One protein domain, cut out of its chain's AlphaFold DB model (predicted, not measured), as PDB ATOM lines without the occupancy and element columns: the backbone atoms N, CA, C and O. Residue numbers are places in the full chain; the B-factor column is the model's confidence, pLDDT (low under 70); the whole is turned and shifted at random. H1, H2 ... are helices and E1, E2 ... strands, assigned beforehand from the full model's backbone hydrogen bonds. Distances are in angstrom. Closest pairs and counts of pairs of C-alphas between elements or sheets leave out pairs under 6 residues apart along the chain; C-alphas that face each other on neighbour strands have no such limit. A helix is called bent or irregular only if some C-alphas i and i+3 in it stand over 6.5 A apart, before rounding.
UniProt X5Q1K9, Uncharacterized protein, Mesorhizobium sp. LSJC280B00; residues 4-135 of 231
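This is residues 4 to 135 of the 231 residues of an uncharacterized protein of Mesorhizobium sp. LSJC280B00 (UniProt X5Q1K9). Six nearly aligned helices form a bundle in two layers, H1, H3 and H5 in one gently curved row and H2, H4 and H6 in the other, with a thin two-strand hairpin, E1 and E2, sticking out from it as an arm. The printed part has 132 residues, with six named helices and two named strands in the order H1, H2, H3, H4, H5, E1, E2, H6. The sheet is E1 - E2, antiparallel, and the class is mostly helix. The whole is compact, with a radius of gyration of the C-alphas of 15.7 A, and spans 51 by 40 by 24 A.

Start at H1, residues 4 to 20; it touches H3, residues 40 to 52, the same way at a shallow tilt of 26 degrees, closest at the C-alphas of Gly 18 and Ala 49, 3.8 A. H2, residues 23 to 36, and H1 only just touch, only at the corner, with 3 pairs of C-alphas within 8 A. H3 is the hub, touching four helices; with H2 it forms a helical hairpin, closest at the C-alphas of Ile 26 and Leu 50, 7.0 A. H4, residues 56 to 68, touches H3 in a second hairpin, closest at the C-alphas of Leu 50 and Ala 58, 5.4 A. H5, residues 72 to 86, touches H3, the same way at 11 degrees, closest at the C-alphas of Tyr 44 and Ala 74, 4.6 A. Strands E1, residues 99 to 102, and E2, residues 112 to 115, form a hairpin, with N 102 and O 112 at 2.8 A and N 114 and O 100 at 2.8 A. H6, residues 117 to 132, touches H4, opposite ways at 5 degrees, closest at the C-alphas of Gln 67 and Arg 117, 7.1 A. In H1, H5 and H6 every O i to N i+4 pair is within hydrogen-bond range; in H2 8 of 10 are, in H3 8 of 9, in H4 7 of 9.

Find C-alpha 4 at (-14.634, -11.655, 34.624); from there H1 runs 23.9 A. H2 measures 20.2 A and is irregular, with C-alphas 32 and 35 7.5 A apart. H3 measures 18.5 A, H4 20.1 A and H5 20.9 A. E1 begins at C-alpha 99, (1.633, -34.085, 21.936), and measures 9.3 A; E2 measures 9.6 A. H6 runs 21.8 A to C-alpha 132 at (17.812, -12.582, 13.412).

The C-alphas of Asn 108 and Gln 135 are the two farthest apart, 52.8 A. The printed part has no cut, and the link from H5 to E1, 12 residues, is long. Mean pLDDT of the printed part is 93.0; residue 4 is under 70.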
ATOM      1  N   THR A   4     -14.485 -12.609  35.729       69.62
ATOM      2  CA  THR A   4     -14.634 -11.655  34.624       69.62
ATOM      3  C   THR A   4     -13.899 -10.322  34.821       69.62
ATOM      4  O   THR A   4     -13.257  -9.850  33.891       69.62
ATOM      5  N   GLU A   5     -13.935  -9.703  36.007       70.00
ATOM      6  CA  GLU A   5     -13.302  -8.384  36.229       70.00
ATOM      7  C   GLU A   5     -11.771  -8.467  36.237       70.00
ATOM      8  O   GLU A   5     -11.090  -7.606  35.677       70.00
ATOM      9  N   GLY A   6     -11.229  -9.529  36.844       83.62
ATOM     10  CA  GLY A   6      -9.788  -9.778  36.864       83.62
ATOM     11  C   GLY A   6      -9.236 -10.033  35.463       83.62
ATOM     12  O   GLY A   6      -8.191  -9.491  35.114       83.62
ATOM     13  N   TYR A   7      -9.976 -10.782  34.640       86.88
ATOM     14  CA  TYR A   7      -9.619 -11.052  33.250       86.88
ATOM     15  C   TYR A   7      -9.477  -9.760  32.434       86.88
ATOM     16  O   TYR A   7      -8.444  -9.535  31.808       86.88
ATOM     17  N   PHE A   8     -10.482  -8.874  32.472       87.81
ATOM     18  CA  PHE A   8     -10.428  -7.617  31.716       87.81
ATOM     19  C   PHE A   8      -9.308  -6.696  32.195       87.81
ATOM     20  O   PHE A   8      -8.644  -6.072  31.368       87.81
ATOM     21  N   PHE A   9      -9.068  -6.637  33.507       90.25
ATOM     22  CA  PHE A   9      -7.957  -5.864  34.055       90.25
ATOM     23  C   PHE A   9      -6.609  -6.372  33.534       90.25
ATOM     24  O   PHE A   9      -5.803  -5.577  33.047       90.25
ATOM     25  N   TRP A  10      -6.364  -7.683  33.602       90.88
ATOM     26  CA  TRP A  10      -5.112  -8.269  33.134       90.88
ATOM     27  C   TRP A  10      -4.927  -8.117  31.629       90.88
ATOM     28  O   TRP A  10      -3.851  -7.708  31.188       90.88
ATOM     29  N   ARG A  11      -5.983  -8.369  30.851       91.31
ATOM     30  CA  ARG A  11      -5.976  -8.185  29.401       91.31
ATOM     31  C   ARG A  11      -5.633  -6.750  29.018       91.31
ATOM     32  O   ARG A  11      -4.657  -6.533  28.312       91.31
ATOM     33  N   ALA A  12      -6.378  -5.773  29.536       91.81
ATOM     34  CA  ALA A  12      -6.144  -4.365  29.226       91.81
ATOM     35  C   ALA A  12      -4.738  -3.921  29.657       91.81
ATOM     36  O   ALA A  12      -4.040  -3.244  28.907       91.81
ATOM     37  N   SER A  13      -4.298  -4.338  30.848       93.38
ATOM     38  CA  SER A  13      -2.978  -3.974  31.375       93.38
ATOM     39  C   SER A  13      -1.845  -4.521  30.507       93.38
ATOM     40  O   SER A  13      -0.901  -3.797  30.198       93.38
ATOM     41  N   THR A  14      -1.931  -5.789  30.098       93.69
ATOM     42  CA  THR A  14      -0.895  -6.439  29.279       93.69
ATOM     43  C   THR A  14      -0.917  -5.987  27.823       93.69
ATOM     44  O   THR A  14       0.154  -5.793  27.253       93.69
ATOM     45  N   GLU A  15      -2.091  -5.725  27.243       93.19
ATOM     46  CA  GLU A  15      -2.206  -5.114  25.913       93.19
ATOM     47  C   GLU A  15      -1.598  -3.701  25.907       93.19
ATOM     48  O   GLU A  15      -0.755  -3.412  25.060       93.19
ATOM     49  N   ILE A  16      -1.923  -2.843  26.884       94.94
ATOM     50  CA  ILE A  16      -1.329  -1.497  26.985       94.94
ATOM     51  C   ILE A  16       0.190  -1.583  27.174       94.94
ATOM     52  O   ILE A  16       0.934  -0.904  26.469       94.94
ATOM     53  N   ILE A  17       0.675  -2.422  28.094       95.56
ATOM     54  CA  ILE A  17       2.120  -2.590  28.318       95.56
ATOM     55  C   ILE A  17       2.817  -3.087  27.048       95.56
ATOM     56  O   ILE A  17       3.876  -2.572  26.702       95.56
ATOM     57  N   GLY A  18       2.234  -4.058  26.346       96.25
ATOM     58  CA  GLY A  18       2.821  -4.646  25.148       96.25
ATOM     59  C   GLY A  18       2.864  -3.691  23.956       96.25
ATOM     60  O   GLY A  18       3.909  -3.545  23.321       96.25
ATOM     61  N   TYR A  19       1.747  -3.019  23.671       96.56
ATOM     62  CA  TYR A  19       1.618  -2.149  22.502       96.56
ATOM     63  C   TYR A  19       2.134  -0.729  22.715       96.56
ATOM     64  O   TYR A  19       2.522  -0.112  21.735       96.56
ATOM     65  N   ALA A  20       2.145  -0.199  23.944       96.56
ATOM     66  CA  ALA A  20       2.604   1.166  24.227       96.56
ATOM     67  C   ALA A  20       3.963   1.221  24.946       96.56
ATOM     68  O   ALA A  20       4.623   2.261  24.954       96.56
ATOM     69  N   GLY A  21       4.378   0.130  25.595       95.62
ATOM     70  CA  GLY A  21       5.603   0.082  26.386       95.62
ATOM     71  C   GLY A  21       6.853  -0.172  25.549       95.62
ATOM     72  O   GLY A  21       6.831  -0.925  24.577       95.62
ATOM     73  N   SER A  22       7.980   0.409  25.968       95.06
ATOM     74  CA  SER A  22       9.310   0.042  25.470       95.06
ATOM     75  C   SER A  22       9.718  -1.351  25.951       95.06
ATOM     76  O   SER A  22       9.183  -1.851  26.951       95.06
ATOM     77  N   TRP A  23      10.724  -1.960  25.314       94.75
ATOM     78  CA  TRP A  23      11.251  -3.246  25.784       94.75
ATOM     79  C   TRP A  23      11.663  -3.206  27.264       94.75
ATOM     80  O   TRP A  23      11.410  -4.151  28.011       94.75
ATOM     81  N   LYS A  24      12.240  -2.091  27.729       94.75
ATOM     82  CA  LYS A  24      12.617  -1.898  29.138       94.75
ATOM     83  C   LYS A  24      11.413  -2.007  30.079       94.75
ATOM     84  O   LYS A  24      11.512  -2.651  31.121       94.75
ATOM     85  N   THR A  25      10.286  -1.393  29.725       95.25
ATOM     86  CA  THR A  25       9.055  -1.456  30.528       95.25
ATOM     87  C   THR A  25       8.483  -2.870  30.539       95.25
ATOM     88  O   THR A  25       8.155  -3.390  31.605       95.25
ATOM     89  N   ILE A  26       8.414  -3.511  29.370       95.81
ATOM     90  CA  ILE A  26       7.845  -4.856  29.212       95.81
ATOM     91  C   ILE A  26       8.688  -5.892  29.968       95.81
ATOM     92  O   ILE A  26       8.162  -6.634  30.796       95.81
ATOM     93  N   SER A  27      10.004  -5.904  29.747       95.12
ATOM     94  CA  SER A  27      10.931  -6.819  30.430       95.12
ATOM     95  C   SER A  27      10.992  -6.578  31.940       95.12
ATOM     96  O   SER A  27      11.056  -7.539  32.708       95.12
ATOM     97  N   GLY A  28      10.904  -5.321  32.387       95.62
ATOM     98  CA  GLY A  28      10.808  -4.980  33.805       95.62
ATOM     99  C   GLY A  28       9.533  -5.528  34.451       95.62
ATOM    100  O   GLY A  28       9.604  -6.142  35.516       95.62
ATOM    101  N   ALA A  29       8.382  -5.372  33.786       94.06
ATOM    102  CA  ALA A  29       7.119  -5.942  34.249       94.06
ATOM    103  C   ALA A  29       7.178  -7.476  34.286       94.06
ATOM    104  O   ALA A  29       6.841  -8.069  35.306       94.06
ATOM    105  N   PHE A  30       7.674  -8.118  33.225       94.81
ATOM    106  CA  PHE A  30       7.834  -9.573  33.175       94.81
ATOM    107  C   PHE A  30       8.701 -10.085  34.333       94.81
ATOM    108  O   PHE A  30       8.284 -10.975  35.072       94.81
ATOM    109  N   SER A  31       9.860  -9.453  34.553       93.81
ATOM    110  CA  SER A  31      10.805  -9.824  35.617       93.81
ATOM    111  C   SER A  31      10.195  -9.709  37.016       93.81
ATOM    112  O   SER A  31      10.457 -10.535  37.888       93.81
ATOM    113  N   TYR A  32       9.356  -8.694  37.247       92.38
ATOM    114  CA  TYR A  32       8.665  -8.513  38.525       92.38
ATOM    115  C   TYR A  32       7.718  -9.679  38.846       92.38
ATOM    116  O   TYR A  32       7.552 -10.051  40.008       92.38
ATOM    117  N   PHE A  33       7.108 -10.269  37.820       89.25
ATOM    118  CA  PHE A  33       6.145 -11.353  37.969       89.25
ATOM    119  C   PHE A  33       6.735 -12.753  37.750       89.25
ATOM    120  O   PHE A  33       6.030 -13.726  37.997       89.25
ATOM    121  N   THR A  34       8.020 -12.890  37.402       88.31
ATOM    122  CA  THR A  34       8.707 -14.190  37.263       88.31
ATOM    123  C   THR A  34       8.523 -15.142  38.458       88.31
ATOM    124  O   THR A  34       8.348 -16.335  38.225       88.31
ATOM    125  N   PRO A  35       8.455 -14.697  39.731       90.75
ATOM    126  CA  PRO A  35       8.140 -15.604  40.843       90.75
ATOM    127  C   PRO A  35       6.754 -16.275  40.762       90.75
ATOM    128  O   PRO A  35       6.469 -17.178  41.540       90.75
ATOM    129  N   ARG A  36       5.877 -15.818  39.859       85.88
ATOM    130  CA  ARG A  36       4.527 -16.343  39.597       85.88
ATOM    131  C   ARG A  36       4.420 -17.017  38.224       85.88
ATOM    132  O   ARG A  36       3.320 -17.153  37.704       85.88
ATOM    133  N   MET A  37       5.541 -17.418  37.630       87.31
ATOM    134  CA  MET A  37       5.596 -17.926  36.256       87.31
ATOM    135  C   MET A  37       4.800 -19.213  36.019       87.31
ATOM    136  O   MET A  37       4.398 -19.447  34.888       87.31
ATOM    137  N   SER A  38       4.507 -19.994  37.063       86.75
ATOM    138  CA  SER A  38       3.635 -21.175  36.999       86.75
ATOM    139  C   SER A  38       2.131 -20.853  36.993       86.75
ATOM    140  O   SER A  38       1.303 -21.751  36.891       86.75
ATOM    141  N   ASN A  39       1.737 -19.585  37.140       89.38
ATOM    142  CA  ASN A  39       0.333 -19.188  37.081       89.38
ATOM    143  C   ASN A  39      -0.125 -19.054  35.617       89.38
ATOM    144  O   ASN A  39       0.408 -18.224  34.879       89.38
ATOM    145  N   SER A  40      -1.140 -19.823  35.218       86.69
ATOM    146  CA  SER A  40      -1.638 -19.863  33.834       86.69
ATOM    147  C   SER A  40      -2.188 -18.524  33.335       86.69
ATOM    148  O   SER A  40      -1.899 -18.136  32.206       86.69
ATOM    149  N   ASP A  41      -2.903 -17.759  34.172       87.75
ATOM    150  CA  ASP A  41      -3.381 -16.420  33.794       87.75
ATOM    151  C   ASP A  41      -2.192 -15.501  33.471       87.75
ATOM    152  O   ASP A  41      -2.173 -14.814  32.449       87.75
ATOM    153  N   PHE A  42      -1.160 -15.510  34.321       90.06
ATOM    154  CA  PHE A  42       0.064 -14.750  34.080       90.06
ATOM    155  C   PHE A  42       0.727 -15.164  32.762       90.06
ATOM    156  O   PHE A  42       1.037 -14.285  31.958       90.06
ATOM    157  N   GLN A  43       0.893 -16.467  32.518       93.25
ATOM    158  CA  GLN A  43       1.451 -16.999  31.270       93.25
ATOM    159  C   GLN A  43       0.664 -16.502  30.050       93.25
ATOM    160  O   GLN A  43       1.246 -15.910  29.138       93.25
ATOM    161  N   TYR A  44      -0.661 -16.656  30.069       93.12
ATOM    162  CA  TYR A  44      -1.559 -16.266  28.984       93.12
ATOM    163  C   TYR A  44      -1.478 -14.760  28.668       93.12
ATOM    164  O   TYR A  44      -1.298 -14.342  27.514       93.12
ATOM    165  N   PHE A  45      -1.579 -13.909  29.692       93.69
ATOM    166  CA  PHE A  45      -1.602 -12.460  29.494       93.69
ATOM    167  C   PHE A  45      -0.219 -11.892  29.162       93.69
ATOM    168  O   PHE A  45      -0.100 -11.054  28.264       93.69
ATOM    169  N   PHE A  46       0.847 -12.351  29.822       95.12
ATOM    170  CA  PHE A  46       2.190 -11.851  29.516       95.12
ATOM    171  C   PHE A  46       2.735 -12.359  28.189       95.12
ATOM    172  O   PHE A  46       3.487 -11.615  27.560       95.12
ATOM    173  N   ALA A  47       2.310 -13.528  27.701       96.56
ATOM    174  CA  ALA A  47       2.593 -13.930  26.325       96.56
ATOM    175  C   ALA A  47       2.102 -12.871  25.325       96.56
ATOM    176  O   ALA A  47       2.822 -12.499  24.401       96.56
ATOM    177  N   SER A  48       0.923 -12.296  25.581       95.19
ATOM    178  CA  SER A  48       0.341 -11.243  24.743       95.19
ATOM    179  C   SER A  48       1.137  -9.938  24.790       95.19
ATOM    180  O   SER A  48       1.387  -9.337  23.742       95.19
ATOM    181  N   ALA A  49       1.593  -9.520  25.977       96.75
ATOM    182  CA  ALA A  49       2.460  -8.347  26.121       96.75
ATOM    183  C   ALA A  49       3.821  -8.544  25.429       96.75
ATOM    184  O   ALA A  49       4.297  -7.659  24.718       96.75
ATOM    185  N   LEU A  50       4.433  -9.719  25.611       97.44
ATOM    186  CA  LEU A  50       5.713 -10.086  25.009       97.44
ATOM    187  C   LEU A  50       5.615 -10.154  23.484       97.44
ATOM    188  O   LEU A  50       6.434  -9.543  22.803       97.44
ATOM    189  N   GLY A  51       4.585 -10.799  22.937       96.88
ATOM    190  CA  GLY A  51       4.332 -10.797  21.498       96.88
ATOM    191  C   GLY A  51       4.097  -9.382  20.964       96.88
ATOM    192  O   GLY A  51       4.627  -9.006  19.923       96.88
ATOM    193  N   ALA A  52       3.307  -8.553  21.666       96.44
ATOM    194  CA  ALA A  52       3.017  -7.158  21.276       96.44
ATOM    195  C   ALA A  52       4.239  -6.238  21.322       96.44
ATOM    196  O   ALA A  52       4.276  -5.244  20.594       96.44
ATOM    197  N   SER A  53       5.275  -6.618  22.074       95.62
ATOM    198  CA  SER A  53       6.554  -5.910  22.049       95.62
ATOM    199  C   SER A  53       7.181  -5.862  20.654       95.62
ATOM    200  O   SER A  53       7.997  -4.979  20.401       95.62
ATOM    201  N   CYS A  54       6.809  -6.792  19.757       96.44
ATOM    202  CA  CYS A  54       7.409  -6.939  18.435       96.44
ATOM    203  C   CYS A  54       8.943  -7.004  18.538       96.44
ATOM    204  O   CYS A  54       9.646  -6.402  17.742       96.44
ATOM    205  N   SER A  55       9.489  -7.657  19.568       95.75
ATOM    206  CA  SER A  55      10.930  -7.716  19.814       95.75
ATOM    207  C   SER A  55      11.435  -9.147  19.714       95.75
ATOM    208  O   SER A  55      10.898 -10.040  20.365       95.75
ATOM    209  N   LEU A  56      12.545  -9.361  19.000       96.00
ATOM    210  CA  LEU A  56      13.256 -10.647  19.025       96.00
ATOM    211  C   LEU A  56      13.680 -11.048  20.448       96.00
ATOM    212  O   LEU A  56      13.762 -12.234  20.761       96.00
ATOM    213  N   LYS A  57      13.882 -10.073  21.345       96.38
ATOM    214  CA  LYS A  57      14.211 -10.316  22.757       96.38
ATOM    215  C   LYS A  57      13.066 -10.983  23.525       96.38
ATOM    216  O   LYS A  57      13.320 -11.560  24.579       96.38
ATOM    217  N   ALA A  58      11.838 -10.944  23.002       97.38
ATOM    218  CA  ALA A  58      10.666 -11.591  23.586       97.38
ATOM    219  C   ALA A  58      10.648 -13.114  23.405       97.38
ATOM    220  O   ALA A  58       9.989 -13.794  24.187       97.38
ATOM    221  N   VAL A  59      11.398 -13.659  22.440       97.69
ATOM    222  CA  VAL A  59      11.412 -15.103  22.155       97.69
ATOM    223  C   VAL A  59      11.886 -15.910  23.363       97.69
ATOM    224  O   VAL A  59      11.242 -16.883  23.739       97.69
ATOM    225  N   THR A  60      12.962 -15.484  24.030       96.88
ATOM    226  CA  THR A  60      13.474 -16.202  25.208       96.88
ATOM    227  C   THR A  60      12.475 -16.204  26.378       96.88
ATOM    228  O   THR A  60      12.183 -17.288  26.879       96.88
ATOM    229  N   PRO A  61      11.894 -15.063  26.807       97.00
ATOM    230  CA  PRO A  61      10.812 -15.055  27.795       97.00
ATOM    231  C   PRO A  61       9.583 -15.879  27.394       97.00
ATOM    232  O   PRO A  61       8.999 -16.540  28.245       97.00
ATOM    233  N   LEU A  62       9.194 -15.881  26.115       98.06
ATOM    234  CA  LEU A  62       8.081 -16.704  25.632       98.06
ATOM    235  C   LEU A  62       8.391 -18.202  25.757       98.06
ATOM    236  O   LEU A  62       7.554 -18.951  26.245       98.06
ATOM    237  N   LEU A  63       9.606 -18.639  25.413       97.69
ATOM    238  CA  LEU A  63      10.037 -20.024  25.636       97.69
ATOM    239  C   LEU A  63      10.094 -20.380  27.131       97.69
ATOM    240  O   LEU A  63       9.735 -21.491  27.504       97.69
ATOM    241  N   GLN A  64      10.479 -19.442  28.004       95.88
ATOM    242  CA  GLN A  64      10.404 -19.648  29.458       95.88
ATOM    243  C   GLN A  64       8.961 -19.858  29.926       95.88
ATOM    244  O   GLN A  64       8.704 -20.784  30.688       95.88
ATOM    245  N   LEU A  65       8.011 -19.051  29.439       96.56
ATOM    246  CA  LEU A  65       6.591 -19.268  29.723       96.56
ATOM    247  C   LEU A  65       6.112 -20.621  29.187       96.56
ATOM    248  O   LEU A  65       5.386 -21.317  29.884       96.56
ATOM    249  N   HIS A  66       6.530 -21.010  27.976       96.69
ATOM    250  CA  HIS A  66       6.143 -22.289  27.369       96.69
ATOM    251  C   HIS A  66       6.625 -23.479  28.195       96.69
ATOM    252  O   HIS A  66       5.868 -24.425  28.404       96.69
ATOM    253  N   GLN A  67       7.858 -23.413  28.702       94.69
ATOM    254  CA  GLN A  67       8.442 -24.457  29.543       94.69
ATOM    255  C   GLN A  67       7.606 -24.726  30.802       94.69
ATOM    256  O   GLN A  67       7.471 -25.879  31.207       94.69
ATOM    257  N   GLU A  68       7.042 -23.669  31.387       93.81
ATOM    258  CA  GLU A  68       6.256 -23.703  32.627       93.81
ATOM    259  C   GLU A  68       4.744 -23.866  32.381       93.81
ATOM    260  O   GLU A  68       3.965 -23.974  33.329       93.81
ATOM    261  N   ALA A  69       4.294 -23.843  31.121       92.62
ATOM    262  CA  ALA A  69       2.877 -23.898  30.780       92.62
ATOM    263  C   ALA A  69       2.322 -25.320  30.923       92.62
ATOM    264  O   ALA A  69       2.552 -26.179  30.068       92.62
ATOM    265  N   GLU A  70       1.568 -25.559  31.996       83.50
ATOM    266  CA  GLU A  70       0.830 -26.811  32.227       83.50
ATOM    267  C   GLU A  70      -0.536 -26.817  31.526       83.50
ATOM    268  O   GLU A  70      -1.028 -27.871  31.128       83.50
ATOM    269  N   ASP A  71      -1.132 -25.636  31.361       89.25
ATOM    270  CA  ASP A  71      -2.433 -25.455  30.728       89.25
ATOM    271  C   ASP A  71      -2.311 -25.322  29.201       89.25
ATOM    272  O   ASP A  71      -1.441 -24.620  28.672       89.25
ATOM    273  N   GLU A  72      -3.203 -26.004  28.485       91.06
ATOM    274  CA  GLU A  72      -3.197 -26.057  27.024       91.06
ATOM    275  C   GLU A  72      -3.515 -24.697  26.391       91.06
ATOM    276  O   GLU A  72      -2.884 -24.326  25.399       91.06
ATOM    277  N   GLU A  73      -4.449 -23.935  26.967       91.94
ATOM    278  CA  GLU A  73      -4.841 -22.618  26.458       91.94
ATOM    279  C   GLU A  73      -3.685 -21.619  26.591       91.94
ATOM    280  O   GLU A  73      -3.331 -20.947  25.617       91.94
ATOM    281  N   ALA A  74      -3.032 -21.568  27.757       93.50
ATOM    282  CA  ALA A  74      -1.837 -20.751  27.960       93.50
ATOM    283  C   ALA A  74      -0.706 -21.144  26.997       93.50
ATOM    284  O   ALA A  74      -0.090 -20.268  26.382       93.50
ATOM    285  N   ARG A  75      -0.459 -22.450  26.815       95.62
ATOM    286  CA  ARG A  75       0.565 -22.948  25.885       95.62
ATOM    287  C   ARG A  75       0.276 -22.522  24.445       95.62
ATOM    288  O   ARG A  75       1.148 -21.915  23.831       95.62
ATOM    289  N   HIS A  76      -0.931 -22.758  23.930       95.38
ATOM    290  CA  HIS A  76      -1.307 -22.338  22.575       95.38
ATOM    291  C   HIS A  76      -1.211 -20.819  22.392       95.38
ATOM    292  O   HIS A  76      -0.761 -20.343  21.352       95.38
ATOM    293  N   GLN A  77      -1.575 -20.032  23.410       95.44
ATOM    294  CA  GLN A  77      -1.414 -18.580  23.361       95.44
ATOM    295  C   GLN A  77       0.061 -18.178  23.201       95.44
ATOM    296  O   GLN A  77       0.372 -17.287  22.410       95.44
ATOM    297  N   ILE A  78       0.975 -18.835  23.919       97.94
ATOM    298  CA  ILE A  78       2.422 -18.596  23.805       97.94
ATOM    299  C   ILE A  78       2.936 -18.975  22.411       97.94
ATOM    300  O   ILE A  78       3.664 -18.187  21.803       97.94
ATOM    301  N   GLU A  79       2.538 -20.139  21.895       98.00
ATOM    302  CA  GLU A  79       2.927 -20.639  20.567       98.00
ATOM    303  C   GLU A  79       2.456 -19.686  19.455       98.00
ATOM    304  O   GLU A  79       3.252 -19.292  18.603       98.00
ATOM    305  N   ASN A  80       1.219 -19.182  19.547       97.00
ATOM    306  CA  ASN A  80       0.697 -18.165  18.633       97.00
ATOM    307  C   ASN A  80       1.548 -16.885  18.641       97.00
ATOM    308  O   ASN A  80       1.868 -16.350  17.582       97.00
ATOM    309  N   HIS A  81       1.939 -16.371  19.815       97.81
ATOM    310  CA  HIS A  81       2.766 -15.153  19.891       97.81
ATOM    311  C   HIS A  81       4.198 -15.367  19.406       97.81
ATOM    312  O   HIS A  81       4.777 -14.442  18.838       97.81
ATOM    313  N   LEU A  82       4.762 -16.565  19.581       98.56
ATOM    314  CA  LEU A  82       6.031 -16.940  18.953       98.56
ATOM    315  C   LEU A  82       5.901 -16.947  17.425       98.56
ATOM    316  O   LEU A  82       6.731 -16.345  16.744       98.56
ATOM    317  N   ALA A  83       4.838 -17.550  16.892       98.12
ATOM    318  CA  ALA A  83       4.579 -17.602  15.457       98.12
ATOM    319  C   ALA A  83       4.357 -16.203  14.861       98.12
ATOM    320  O   ALA A  83       4.995 -15.855  13.874       98.12
ATOM    321  N   TYR A  84       3.561 -15.340  15.503       97.06
ATOM    322  CA  TYR A  84       3.364 -13.956  15.044       97.06
ATOM    323  C   TYR A  84       4.653 -13.131  15.017       97.06
ATOM    324  O   TYR A  84       4.728 -12.146  14.288       97.06
ATOM    325  N   LEU A  85       5.663 -13.477  15.819       97.31
ATOM    326  CA  LEU A  85       6.969 -12.821  15.759       97.31
ATOM    327  C   LEU A  85       7.835 -13.392  14.634       97.31
ATOM    328  O   LEU A  85       8.542 -12.633  13.974       97.31
ATOM    329  N   LEU A  86       7.805 -14.708  14.429       98.19
ATOM    330  CA  LEU A  86       8.839 -15.422  13.679       98.19
ATOM    331  C   LEU A  86       8.406 -15.909  12.292       98.19
ATOM    332  O   LEU A  86       9.276 -16.164  11.462       98.19
ATOM    333  N   GLU A  87       7.107 -16.021  12.027       96.88
ATOM    334  CA  GLU A  87       6.571 -16.630  10.811       96.88
ATOM    335  C   GLU A  87       5.561 -15.722  10.110       96.88
ATOM    336  O   GLU A  87       4.588 -15.259  10.711       96.88
ATOM    337  N   GLU A  88       5.783 -15.501   8.814       93.56
ATOM    338  CA  GLU A  88       4.881 -14.716   7.969       93.56
ATOM    339  C   GLU A  88       3.510 -15.369   7.806       93.56
ATOM    340  O   GLU A  88       2.485 -14.711   7.963       93.56
ATOM    341  N   GLU A  89       3.514 -16.674   7.572       91.94
ATOM    342  CA  GLU A  89       2.326 -17.512   7.466       91.94
ATOM    343  C   GLU A  89       2.382 -18.623   8.513       91.94
ATOM    344  O   GLU A  89       3.379 -18.777   9.217       91.94
ATOM    345  N   ASP A  90       1.298 -19.381   8.639       92.25
ATOM    346  CA  ASP A  90       1.231 -20.521   9.552       92.25
ATOM    347  C   ASP A  90       2.252 -21.585   9.126       92.25
ATOM    348  O   ASP A  90       2.169 -22.149   8.031       92.25
ATOM    349  N   GLY A  91       3.256 -21.805   9.976       94.81
ATOM    350  CA  GLY A  91       4.351 -22.736   9.747       94.81
ATOM    351  C   GLY A  91       4.670 -23.593  10.976       94.81
ATOM    352  O   GLY A  91       3.840 -23.741  11.873       94.81
ATOM    353  N   PRO A  92       5.877 -24.179  11.043       97.19
ATOM    354  CA  PRO A  92       6.258 -25.077  12.131       97.19
ATOM    355  C   PRO A  92       6.201 -24.475  13.545       97.19
ATOM    356  O   PRO A  92       6.047 -25.223  14.507       97.19
ATOM    357  N   VAL A  93       6.363 -23.155  13.714       97.94
ATOM    358  CA  VAL A  93       6.204 -22.508  15.032       97.94
ATOM    359  C   VAL A  93       4.724 -22.391  15.397       97.94
ATOM    360  O   VAL A  93       4.382 -22.626  16.559       97.94
ATOM    361  N   TRP A  94       3.874 -22.055  14.422       96.06
ATOM    362  CA  TRP A  94       2.415 -22.014  14.552       96.06
ATOM    363  C   TRP A  94       1.805 -23.384  14.859       96.06
ATOM    364  O   TRP A  94       0.926 -23.474  15.711       96.06
ATOM    365  N   ASP A  95       2.302 -24.446  14.219       95.44
ATOM    366  CA  ASP A  95       1.851 -25.826  14.455       95.44
ATOM    367  C   ASP A  95       2.026 -26.265  15.923       95.44
ATOM    368  O   ASP A  95       1.342 -27.178  16.390       95.44
ATOM    369  N   GLY A  96       2.908 -25.585  16.662       95.88
ATOM    370  CA  GLY A  96       3.073 -25.764  18.098       95.88
ATOM    371  C   GLY A  96       3.835 -27.034  18.476       95.88
ATOM    372  O   GLY A  96       4.355 -27.780  17.640       95.88
ATOM    373  N   ALA A  97       3.953 -27.272  19.781       95.44
ATOM    374  CA  ALA A  97       4.585 -28.484  20.281       95.44
ATOM    375  C   ALA A  97       3.683 -29.704  20.045       95.44
ATOM    376  O   ALA A  97       2.499 -29.696  20.392       95.44
ATOM    377  N   SER A  98       4.262 -30.780  19.508       93.56
ATOM    378  CA  SER A  98       3.542 -32.039  19.348       93.56
ATOM    379  C   SER A  98       3.189 -32.638  20.712       93.56
ATOM    380  O   SER A  98       3.868 -32.418  21.720       93.56
ATOM    381  N   GLN A  99       2.100 -33.403  20.738       91.69
ATOM    382  CA  GLN A  99       1.633 -34.085  21.936       91.69
ATOM    383  C   GLN A  99       1.468 -35.573  21.671       91.69
ATOM    384  O   GLN A  99       0.959 -35.981  20.625       91.69
ATOM    385  N   THR A 100       1.846 -36.385  22.649       90.31
ATOM    386  CA  THR A 100       1.547 -37.814  22.671       90.31
ATOM    387  C   THR A 100       0.672 -38.137  23.869       90.31
ATOM    388  O   THR A 100       0.851 -37.601  24.962       90.31
ATOM    389  N   LEU A 101      -0.311 -39.010  23.654       87.44
ATOM    390  CA  LEU A 101      -1.105 -39.555  24.745       87.44
ATOM    391  C   LEU A 101      -0.273 -40.625  25.443       87.44
ATOM    392  O   LEU A 101       0.058 -41.645  24.839       87.44
ATOM    393  N   ASP A 102       0.051 -40.383  26.701       85.44
ATOM    394  CA  ASP A 102       0.651 -41.383  27.560       85.44
ATOM    395  C   ASP A 102      -0.469 -42.098  28.318       85.44
ATOM    396  O   ASP A 102      -1.228 -41.486  29.080       85.44
ATOM    397  N   VAL A 103      -0.620 -43.382  27.999       84.44
ATOM    398  CA  VAL A 103      -1.655 -44.264  28.533       84.44
ATOM    399  C   VAL A 103      -1.021 -45.028  29.694       84.44
ATOM    400  O   VAL A 103      -0.139 -45.850  29.436       84.44
ATOM    401  N   PRO A 104      -1.416 -44.754  30.949       82.00
ATOM    402  CA  PRO A 104      -0.858 -45.446  32.102       82.00
ATOM    403  C   PRO A 104      -1.138 -46.954  32.052       82.00
ATOM    404  O   PRO A 104      -2.163 -47.382  31.527       82.00
ATOM    405  N   ASP A 105      -0.253 -47.751  32.656       85.94
ATOM    406  CA  ASP A 105      -0.448 -49.204  32.799       85.94
ATOM    407  C   ASP A 105      -1.568 -49.558  33.807       85.94
ATOM    408  O   ASP A 105      -2.087 -50.677  33.787       85.94
ATOM    409  N   ASP A 106      -1.925 -48.631  34.704       84.75
ATOM    410  CA  ASP A 106      -3.030 -48.762  35.664       84.75
ATOM    411  C   ASP A 106      -4.255 -47.983  35.170       84.75
ATOM    412  O   ASP A 106      -4.225 -46.755  35.076       84.75
ATOM    413  N   ASP A 107      -5.359 -48.694  34.927       80.81
ATOM    414  CA  ASP A 107      -6.642 -48.133  34.477       80.81
ATOM    415  C   ASP A 107      -7.246 -47.091  35.452       80.81
ATOM    416  O   ASP A 107      -8.203 -46.396  35.098       80.81
ATOM    417  N   ASN A 108      -6.732 -46.980  36.684       85.00
ATOM    418  CA  ASN A 108      -7.151 -45.965  37.657       85.00
ATOM    419  C   ASN A 108      -6.361 -44.650  37.565       85.00
ATOM    420  O   ASN A 108      -6.764 -43.666  38.194       85.00
ATOM    421  N   GLU A 109      -5.251 -44.606  36.824       83.44
ATOM    422  CA  GLU A 109      -4.510 -43.369  36.597       83.44
ATOM    423  C   GLU A 109      -5.124 -42.565  35.436       83.44
ATOM    424  O   GLU A 109      -5.535 -43.125  34.417       83.44
ATOM    425  N   PRO A 110      -5.219 -41.229  35.560       80.88
ATOM    426  CA  PRO A 110      -5.749 -40.404  34.487       80.88
ATOM    427  C   PRO A 110      -4.802 -40.406  33.282       80.88
ATOM    428  O   PRO A 110      -3.581 -40.336  33.425       80.88
ATOM    429  N   LEU A 111      -5.386 -40.399  32.083       84.31
ATOM    430  CA  LEU A 111      -4.657 -40.142  30.844       84.31
ATOM    431  C   LEU A 111      -3.898 -38.813  30.933       84.31
ATOM    432  O   LEU A 111      -4.453 -37.809  31.388       84.31
ATOM    433  N   ARG A 112      -2.654 -38.796  30.447       83.19
ATOM    434  CA  ARG A 112      -1.824 -37.587  30.421       83.19
ATOM    435  C   ARG A 112      -1.287 -37.326  29.019       83.19
ATOM    436  O   ARG A 112      -0.838 -38.239  28.337       83.19
ATOM    437  N   PHE A 113      -1.327 -36.070  28.593       86.31
ATOM    438  CA  PHE A 113      -0.666 -35.643  27.364       86.31
ATOM    439  C   PHE A 113       0.769 -35.239  27.689       86.31
ATOM    440  O   PHE A 113       1.008 -34.408  28.566       86.31
ATOM    441  N   VAL A 114       1.728 -35.832  26.985       88.94
ATOM    442  CA  VAL A 114       3.142 -35.472  27.073       88.94
ATOM    443  C   VAL A 114       3.458 -34.537  25.915       88.94
ATOM    444  O   VAL A 114       3.285 -34.893  24.751       88.94
ATOM    445  N   VAL A 115       3.902 -33.325  26.243       92.12
ATOM    446  CA  VAL A 115       4.251 -32.286  25.267       92.12
ATOM    447  C   VAL A 115       5.735 -32.398  24.910       92.12
ATOM    448  O   VAL A 115       6.587 -32.323  25.799       92.12
ATOM    449  N   ASP A 116       6.069 -32.517  23.623       94.62
ATOM    450  CA  ASP A 116       7.461 -32.528  23.155       94.62
ATOM    451  C   ASP A 116       8.036 -31.108  23.071       94.62
ATOM    452  O   ASP A 116       8.092 -30.462  22.020       94.62
ATOM    453  N   ARG A 117       8.473 -30.601  24.225       94.75
ATOM    454  CA  ARG A 117       9.054 -29.257  24.328       94.75
ATOM    455  C   ARG A 117      10.435 -29.157  23.699       94.75
ATOM    456  O   ARG A 117      10.784 -28.097  23.194       94.75
ATOM    457  N   VAL A 118      11.218 -30.235  23.735       95.00
ATOM    458  CA  VAL A 118      12.603 -30.221  23.251       95.00
ATOM    459  C   VAL A 118      12.615 -29.998  21.745       95.00
ATOM    460  O   VAL A 118      13.231 -29.038  21.280       95.00
ATOM    461  N   SER A 119      11.861 -30.808  20.996       96.38
ATOM    462  CA  SER A 119      11.775 -30.650  19.542       96.38
ATOM    463  C   SER A 119      11.151 -29.309  19.158       96.38
ATOM    464  O   SER A 119      11.630 -28.650  18.234       96.38
ATOM    465  N   TYR A 120      10.125 -28.858  19.888       97.94
ATOM    466  CA  TYR A 120       9.516 -27.550  19.640       97.94
ATOM    467  C   TYR A 120      10.507 -26.395  19.846       97.94
ATOM    468  O   TYR A 120      10.581 -25.477  19.030       97.94
ATOM    469  N   PHE A 121      11.324 -26.445  20.901       98.06
ATOM    470  CA  PHE A 121      12.317 -25.404  21.170       98.06
ATOM    471  C   PHE A 121      13.351 -25.322  20.051       98.06
ATOM    472  O   PHE A 121      13.722 -24.217  19.659       98.06
ATOM    473  N   ASP A 122      13.775 -26.455  19.492       98.12
ATOM    474  CA  ASP A 122      14.694 -26.473  18.353       98.12
ATOM    475  C   ASP A 122      14.090 -25.804  17.108       98.12
ATOM    476  O   ASP A 122      14.785 -25.041  16.422       98.12
ATOM    477  N   VAL A 123      12.793 -26.019  16.850       98.38
ATOM    478  CA  VAL A 123      12.045 -25.354  15.769       98.38
ATOM    479  C   VAL A 123      12.024 -23.838  15.975       98.38
ATOM    480  O   VAL A 123      12.443 -23.089  15.087       98.38
ATOM    481  N   VAL A 124      11.628 -23.376  17.164       98.62
ATOM    482  CA  VAL A 124      11.575 -21.941  17.492       98.62
ATOM    483  C   VAL A 124      12.963 -21.308  17.423       98.62
ATOM    484  O   VAL A 124      13.131 -20.227  16.863       98.62
ATOM    485  N   GLN A 125      13.988 -21.981  17.948       98.31
ATOM    486  CA  GLN A 125      15.367 -21.496  17.925       98.31
ATOM    487  C   GLN A 125      15.920 -21.404  16.503       98.31
ATOM    488  O   GLN A 125      16.692 -20.491  16.199       98.31
ATOM    489  N   LYS A 126      15.538 -22.325  15.612       98.19
ATOM    490  CA  LYS A 126      15.870 -22.216  14.191       98.19
ATOM    491  C   LYS A 126      15.212 -20.982  13.573       98.19
ATOM    492  O   LYS A 126      15.931 -20.167  13.002       98.19
ATOM    493  N   ALA A 127      13.899 -20.811  13.741       98.38
ATOM    494  CA  ALA A 127      13.172 -19.657  13.210       98.38
ATOM    495  C   ALA A 127      13.727 -18.326  13.751       98.38
ATOM    496  O   ALA A 127      13.969 -17.392  12.992       98.38
ATOM    497  N   PHE A 128      14.044 -18.267  15.049       98.06
ATOM    498  CA  PHE A 128      14.710 -17.126  15.675       98.06
ATOM    499  C   PHE A 128      16.036 -16.774  14.994       98.06
ATOM    500  O   PHE A 128      16.263 -15.609  14.672       98.06
ATOM    501  N   ARG A 129      16.916 -17.759  14.761       97.62
ATOM    502  CA  ARG A 129      18.207 -17.524  14.091       97.62
ATOM    503  C   ARG A 129      18.025 -17.052  12.654       97.62
ATOM    504  O   ARG A 129      18.732 -16.136  12.237       97.62
ATOM    505  N   ASP A 130      17.087 -17.656  11.928       97.31
ATOM    506  CA  ASP A 130      16.792 -17.305  10.538       97.31
ATOM    507  C   ASP A 130      16.300 -15.851  10.442       97.31
ATOM    508  O   ASP A 130      16.833 -15.072   9.652       97.31
ATOM    509  N   VAL A 131      15.369 -15.441  11.311       97.31
ATOM    510  CA  VAL A 131      14.892 -14.050  11.375       97.31
ATOM    511  C   VAL A 131      16.011 -13.112  11.819       97.31
ATOM    512  O   VAL A 131      16.257 -12.112  11.147       97.31
ATOM    513  N   ALA A 132      16.737 -13.428  12.893       96.50
ATOM    514  CA  ALA A 132      17.812 -12.582  13.412       96.50
ATOM    515  C   ALA A 132      18.910 -12.306  12.370       96.50
ATOM    516  O   ALA A 132      19.432 -11.196  12.321       96.50
ATOM    517  N   ALA A 133      19.217 -13.273  11.499       96.06
ATOM    518  CA  ALA A 133      20.192 -13.112  10.418       96.06
ATOM    519  C   ALA A 133      19.770 -12.092   9.341       96.06
ATOM    520  O   ALA A 133      20.622 -11.602   8.600       96.06
ATOM    521  N   THR A 134      18.478 -11.764   9.249       94.44
ATOM    522  CA  THR A 134      17.936 -10.792   8.280       94.44
ATOM    523  C   THR A 134      17.782  -9.381   8.847       94.44
ATOM    524  O   THR A 134      17.527  -8.447   8.087       94.44
ATOM    525  N   GLN A 135      17.935  -9.202  10.163       92.94
ATOM    526  CA  GLN A 135      17.735  -7.908  10.815       92.94
ATOM    527  C   GLN A 135      19.045  -7.125  10.941       92.94
ATOM    528  O   GLN A 135      20.091  -7.665  11.290       92.94
TER     529      GLN A 135